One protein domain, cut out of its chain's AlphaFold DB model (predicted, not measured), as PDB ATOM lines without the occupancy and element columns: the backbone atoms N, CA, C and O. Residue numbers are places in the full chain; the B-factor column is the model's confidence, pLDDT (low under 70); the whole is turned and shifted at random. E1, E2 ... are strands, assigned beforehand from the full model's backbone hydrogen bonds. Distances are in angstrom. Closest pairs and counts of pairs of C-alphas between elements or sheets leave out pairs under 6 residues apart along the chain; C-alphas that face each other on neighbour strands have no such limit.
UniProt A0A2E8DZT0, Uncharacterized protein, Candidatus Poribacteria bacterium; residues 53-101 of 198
ATOM      1  N   GLU A  53      74.563 225.441 152.260       83.06
ATOM      2  CA  GLU A  53      74.582 225.007 153.653       83.06
ATOM      3  C   GLU A  53      73.263 225.382 154.337       83.06
ATOM      4  O   GLU A  53      72.619 226.367 153.976       83.06
ATOM      5  N   TYR A  54      72.847 224.584 155.320       81.81
ATOM      6  CA  TYR A  54      71.654 224.880 156.107       81.81
ATOM      7  C   TYR A  54      71.998 225.833 157.254       81.81
ATOM      8  O   TYR A  54      72.814 225.513 158.123       81.81
ATOM      9  N   ASP A  55      71.357 226.999 157.273       77.56
ATOM     10  CA  ASP A  55      71.484 227.971 158.349       77.56
ATOM     11  C   ASP A  55      70.504 227.634 159.478       77.56
ATOM     12  O   ASP A  55      69.312 227.936 159.419       77.56
ATOM     13  N   GLY A  56      71.012 227.025 160.551       78.12
ATOM     14  CA  GLY A  56      70.196 226.650 161.709       78.12
ATOM     15  C   GLY A  56      69.563 227.830 162.459       78.12
ATOM     16  O   GLY A  56      68.603 227.623 163.203       78.12
ATOM     17  N   ARG A  57      70.063 229.060 162.273       70.38
ATOM     18  CA  ARG A  57      69.527 230.264 162.921       70.38
ATOM     19  C   ARG A  57      68.295 230.793 162.195       70.38
ATOM     20  O   ARG A  57      67.346 231.211 162.854       70.38
ATOM     21  N   TRP A  58      68.317 230.758 160.865       66.06
ATOM     22  CA  TRP A  58      67.239 231.269 160.010       66.06
ATOM     23  C   TRP A  58      66.349 230.163 159.427       66.06
ATOM     24  O   TRP A  58      65.294 230.454 158.876       66.06
ATOM     25  N   LYS A  59      66.718 228.894 159.647       79.12
ATOM     26  CA  LYS A  59      66.032 227.689 159.158       79.12
ATOM     27  C   LYS A  59      65.874 227.659 157.635       79.12
ATOM     28  O   LYS A  59      64.858 227.198 157.124       79.12
ATOM     29  N   GLU A  60      66.888 228.129 156.918       73.12
ATOM     30  CA  GLU A  60      66.894 228.200 155.456       73.12
ATOM     31  C   GLU A  60      68.190 227.631 154.870       73.12
ATOM     32  O   GLU A  60      69.224 227.575 155.536       73.12
ATOM     33  N   HIS A  61      68.134 227.201 153.610       71.12
ATOM     34  CA  HIS A  61      69.330 226.854 152.849       71.12
ATOM     35  C   HIS A  61      69.906 228.123 152.226       71.12
ATOM     36  O   HIS A  61      69.241 228.785 151.434       71.12
ATOM     37  N   ARG A  62      71.156 228.442 152.562       75.69
ATOM     38  CA  ARG A  62      71.888 229.580 152.001       75.69
ATOM     39  C   ARG A  62      73.078 229.106 151.178       75.69
ATOM     40  O   ARG A  62      73.549 227.979 151.329       75.69
ATOM     41  N   GLN A  63      73.589 229.980 150.319       80.81
ATOM     42  CA  GLN A  63      74.828 229.709 149.594       80.81
ATOM     43  C   GLN A  63      75.988 229.553 150.584       80.81
ATOM     44  O   GLN A  63      76.197 230.401 151.457       80.81
ATOM     45  N   ARG A  64      76.749 228.463 150.451       83.50
ATOM     46  CA  ARG A  64      77.945 228.220 151.258       83.50
ATOM     47  C   ARG A  64      79.072 229.109 150.746       83.50
ATOM     48  O   ARG A  64      79.330 229.174 149.545       83.50
ATOM     49  N   ARG A  65      79.803 229.758 151.653       77.19
ATOM     50  CA  ARG A  65      81.029 230.473 151.280       77.19
ATOM     51  C   ARG A  65      82.103 229.459 150.883       77.19
ATOM     52  O   ARG A  65      82.594 228.717 151.729       77.19
ATOM     53  N   MET A  66      82.457 229.441 149.605       75.44
ATOM     54  CA  MET A  66      83.439 228.512 149.045       75.44
ATOM     55  C   MET A  66      84.859 228.858 149.514       75.44
ATOM     56  O   MET A  66      85.249 230.030 149.543       75.44
ATOM     57  N   GLY A  67      85.627 227.842 149.904       73.25
ATOM     58  CA  GLY A  67      87.019 227.971 150.323       73.25
ATOM     59  C   GLY A  67      88.005 227.778 149.164       73.25
ATOM     60  O   GLY A  67      87.637 227.245 148.120       73.25
ATOM     61  N   PRO A  68      89.289 228.150 149.331       70.31
ATOM     62  CA  PRO A  68      90.303 228.021 148.278       70.31
ATOM     63  C   PRO A  68      90.481 226.595 147.737       70.31
ATOM     64  O   PRO A  68      90.789 226.419 146.561       70.31
ATOM     65  N   ASP A  69      90.291 225.578 148.581       71.31
ATOM     66  CA  ASP A  69      90.419 224.173 148.185       71.31
ATOM     67  C   ASP A  69      89.214 223.661 147.383       71.31
ATOM     68  O   ASP A  69      89.382 222.736 146.592       71.31
ATOM     69  N   ASP A  70      88.036 224.285 147.509       68.25
ATOM     70  CA  ASP A  70      86.858 223.928 146.706       68.25
ATOM     71  C   ASP A  70      87.049 224.282 145.219       68.25
ATOM     72  O   ASP A  70      86.428 223.672 144.353       68.25
ATOM     73  N   TYR A  71      87.951 225.229 144.930       65.19
ATOM     74  CA  TYR A  71      88.345 225.638 143.579       65.19
ATOM     75  C   TYR A  71      89.524 224.829 143.019       65.19
ATOM     76  O   TYR A  71      89.902 224.988 141.856       65.19
ATOM     77  N   ARG A  72      90.159 223.972 143.831       67.12
ATOM     78  CA  ARG A  72      91.287 223.147 143.382       67.12
ATOM     79  C   ARG A  72      90.755 221.911 142.673       67.12
ATOM     80  O   ARG A  72      90.494 220.880 143.289       67.12
ATOM     81  N   GLN A  73      90.632 222.024 141.354       66.31
ATOM     82  CA  GLN A  73      90.220 220.941 140.468       66.31
ATOM     83  C   GLN A  73      91.050 219.670 140.707       66.31
ATOM     84  O   GLN A  73      92.271 219.652 140.537       66.31
ATOM     85  N   ARG A  74      90.376 218.574 141.067       73.19
ATOM     86  CA  ARG A  74      90.961 217.228 141.146       73.19
ATOM     87  C   ARG A  74      90.314 216.320 140.108       73.19
ATOM     88  O   ARG A  74      89.686 215.327 140.459       73.19
ATOM     89  N   PHE A  75      90.444 216.676 138.835       77.25
ATOM     90  CA  PHE A  75      90.000 215.839 137.722       77.25
ATOM     91  C   PHE A  75      91.197 215.165 137.049       77.25
ATOM     92  O   PHE A  75      92.265 215.763 136.921       77.25
ATOM     93  N   LYS A  76      91.017 213.917 136.610       83.69
ATOM     94  CA  LYS A  76      91.939 213.234 135.697       83.69
ATOM     95  C   LYS A  76      91.250 212.978 134.367       83.69
ATOM     96  O   LYS A  76      90.064 212.658 134.330       83.69
ATOM     97  N   GLN A  77      92.009 213.079 133.289       82.69
ATOM     98  CA  GLN A  77      91.541 212.690 131.968       82.69
ATOM     99  C   GLN A  77      91.354 211.163 131.922       82.69
ATOM    100  O   GLN A  77      92.189 210.417 132.440       82.69
ATOM    101  N   LYS A  78      90.253 210.701 131.331       84.44
ATOM    102  CA  LYS A  78      89.909 209.287 131.153       84.44
ATOM    103  C   LYS A  78      89.412 209.067 129.728       84.44
ATOM    104  O   LYS A  78      88.733 209.930 129.179       84.44
ATOM    105  N   GLU A  79      89.760 207.939 129.124       85.81
ATOM    106  CA  GLU A  79      89.268 207.579 127.791       85.81
ATOM    107  C   GLU A  79      87.742 207.427 127.803       85.81
ATOM    108  O   GLU A  79      87.168 206.842 128.726       85.81
ATOM    109  N   CYS A  80      87.085 207.984 126.788       82.00
ATOM    110  CA  CYS A  80      85.639 207.950 126.625       82.00
ATOM    111  C   CYS A  80      85.296 207.838 125.140       82.00
ATOM    112  O   CYS A  80      85.531 208.780 124.385       82.00
ATOM    113  N   ALA A  81      84.728 206.700 124.737       81.00
ATOM    114  CA  ALA A  81      84.339 206.447 123.349       81.00
ATOM    115  C   ALA A  81      83.210 207.374 122.868       81.00
ATOM    116  O   ALA A  81      83.136 207.682 121.683       81.00
ATOM    117  N   ASP A  82      82.380 207.857 123.795       77.00
ATOM    118  CA  ASP A  82      81.207 208.688 123.503       77.00
ATOM    119  C   ASP A  82      81.550 210.186 123.368       77.00
ATOM    120  O   ASP A  82      80.718 210.994 122.965       77.00
ATOM    121  N   SER A  83      82.785 210.584 123.699       75.12
ATOM    122  CA  SER A  83      83.250 211.966 123.550       75.12
ATOM    123  C   SER A  83      83.767 212.212 122.127       75.12
ATOM    124  O   SER A  83      84.604 211.438 121.660       75.12
ATOM    125  N   PRO A  84      83.417 213.336 121.465       71.31
ATOM    126  CA  PRO A  84      83.978 213.711 120.158       71.31
ATOM    127  C   PRO A  84      85.511 213.789 120.136       71.31
ATOM    128  O   PRO A  84      86.136 213.693 119.084       71.31
ATOM    129  N   THR A  85      86.127 213.980 121.306       75.12
ATOM    130  CA  THR A  85      87.586 214.040 121.469       75.12
ATOM    131  C   THR A  85      88.210 212.704 121.879       75.12
ATOM    132  O   THR A  85      89.433 212.609 121.927       75.12
ATOM    133  N   GLY A  86      87.405 211.684 122.198       79.69
ATOM    134  CA  GLY A  86      87.860 210.401 122.747       79.69
ATOM    135  C   GLY A  86      88.194 210.430 124.246       79.69
ATOM    136  O   GLY A  86      88.637 209.424 124.802       79.69
ATOM    137  N   TRP A  87      87.990 211.567 124.921       77.88
ATOM    138  CA  TRP A  87      88.354 211.764 126.326       77.88
ATOM    139  C   TRP A  87      87.233 212.434 127.126       77.88
ATOM    140  O   TRP A  87      86.491 213.269 126.611       77.88
ATOM    141  N   THR A  88      87.141 212.092 128.407       83.50
ATOM    142  CA  THR A  88      86.319 212.762 129.424       83.50
ATOM    143  C   THR A  88      87.165 213.095 130.657       83.50
ATOM    144  O   THR A  88      88.321 212.679 130.762       83.50
ATOM    145  N   ASN A  89      86.600 213.842 131.602       83.06
ATOM    146  CA  ASN A  89      87.230 214.125 132.889       83.06
ATOM    147  C   ASN A  89      86.522 213.350 134.003       83.06
ATOM    148  O   ASN A  89      85.299 213.394 134.109       83.06
ATOM    149  N   GLN A  90      87.303 212.683 134.852       83.62
ATOM    150  CA  GLN A  90      86.835 211.959 136.029       83.62
ATOM    151  C   GLN A  90      87.287 212.666 137.309       83.62
ATOM    152  O   GLN A  90      88.482 212.911 137.496       83.62
ATOM    153  N   CYS A  91      86.352 212.954 138.213       83.12
ATOM    154  CA  CYS A  91      86.641 213.453 139.551       83.12
ATOM    155  C   CYS A  91      87.440 212.406 140.341       83.12
ATOM    156  O   CYS A  91      87.028 211.256 140.478       83.12
ATOM    157  N   LEU A  92      88.579 212.802 140.904       81.56
ATOM    158  CA  LEU A  92      89.423 211.942 141.736       81.56
ATOM    159  C   LEU A  92      88.829 211.679 143.125       81.56
ATOM    160  O   LEU A  92      89.299 210.773 143.807       81.56
ATOM    161  N   ASN A  93      87.849 212.477 143.560       80.50
ATOM    162  CA  ASN A  93      87.268 212.377 144.899       80.50
ATOM    163  C   ASN A  93      86.072 211.413 144.946       80.50
ATOM    164  O   ASN A  93      86.042 210.522 145.785       80.50
ATOM    165  N   CYS A  94      85.105 211.573 144.038       81.69
ATOM    166  CA  CYS A  94      83.887 210.752 143.995       81.69
ATOM    167  C   CYS A  94      83.803 209.817 142.780       81.69
ATOM    168  O   CYS A  94      82.880 209.017 142.699       81.69
ATOM    169  N   GLY A  95      84.739 209.900 141.829       82.38
ATOM    170  CA  GLY A  95      84.727 209.061 140.628       82.38
ATOM    171  C   GLY A  95      83.756 209.508 139.533       82.38
ATOM    172  O   GLY A  95      83.760 208.876 138.479       82.38
ATOM    173  N   PHE A  96      82.995 210.588 139.752       82.50
ATOM    174  CA  PHE A  96      82.064 211.176 138.782       82.50
ATOM    175  C   PHE A  96      82.758 211.492 137.454       82.50
ATOM    176  O   PHE A  96      83.793 212.169 137.450       82.50
ATOM    177  N   GLU A  97      82.205 211.022 136.339       82.88
ATOM    178  CA  GLU A  97      82.697 211.334 135.000       82.88
ATOM    179  C   GLU A  97      81.804 212.397 134.368       82.88
ATOM    180  O   GLU A  97      80.588 212.267 134.362       82.88
ATOM    181  N   LEU A  98      82.387 213.437 133.764       72.69
ATOM    182  CA  LEU A  98      81.598 214.508 133.132       72.69
ATOM    183  C   LEU A  98      80.686 214.009 131.996       72.69
ATOM    184  O   LEU A  98      79.772 214.728 131.603       72.69
ATOM    185  N   LYS A  99      80.925 212.799 131.472       73.75
ATOM    186  CA  LYS A  99      80.058 212.157 130.474       73.75
ATOM    187  C   LYS A  99      78.709 211.706 131.057       73.75
ATOM    188  O   LYS A  99      77.776 211.510 130.296       73.75
ATOM    189  N   ASP A 100      78.649 211.499 132.376       66.12
ATOM    190  CA  ASP A 100      77.452 211.045 133.089       66.12
ATOM    191  C   ASP A 100      76.498 212.220 133.356       66.12
ATOM    192  O   ASP A 100      75.359 212.022 133.769       66.12
ATOM    193  N   THR A 101      76.960 213.452 133.115       63.62
ATOM    194  CA  THR A 101      76.089 214.622 133.079       63.62
ATOM    195  C   THR A 101      75.220 214.491 131.838       63.62
ATOM    196  O   THR A 101      75.721 214.624 130.719       63.62
TER     197      THR A 101
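AT A GLANCE: This is residues 53 to 101 of the 198 residues of an uncharacterized protein of Candidatus Poribacteria bacterium (UniProt A0A2E8DZT0). With little regular structure, this is a dumbbell-like rod: the larger hairpin, E3 and E4, at one end, the smaller, E1 and E2, at the other, and a long link between. Residues 92 to 97 fold back beside E4. The printed part has 49 residues, with no named helix and four strands, E1 to E4 in order, in two antiparallel sheets; the class is all strand, with 17 residues in named elements. It is extended, with a radius of gyration of the C-alphas of 16.1 A and spans of 48 by 21 by 16 A.

IN THESE COORDINATES: E3, residues 75 to 79, is 12.9 A long; E4, residues 87 to 91, is 13.4 A long and ends at C-alpha (86.641, 213.453, 139.551). E1, residues 53 to 55, begins at C-alpha (74.582, 225.007, 153.653), and E2 is residues 60 to 63.

HOW THE PARTS SIT: E3 and E4 form a hairpin at 143 degrees; N 78 and O 88 are within hydrogen-bond range at 2.8 A. E1 and E2 form another at 134 degrees, with N 53 and O 62 at 2.9 A. E2 and E3 are apart.

THE WHOLE: The C-alphas farthest apart, of Arg 57 and Ala 81, are 48.5 A apart. The printed part has no cut. The link from E2 to E3 is long, and its residues 66 to 72 stand free. The pLDDT is under 70 at residues 58, 70 to 73 and 100 to 101.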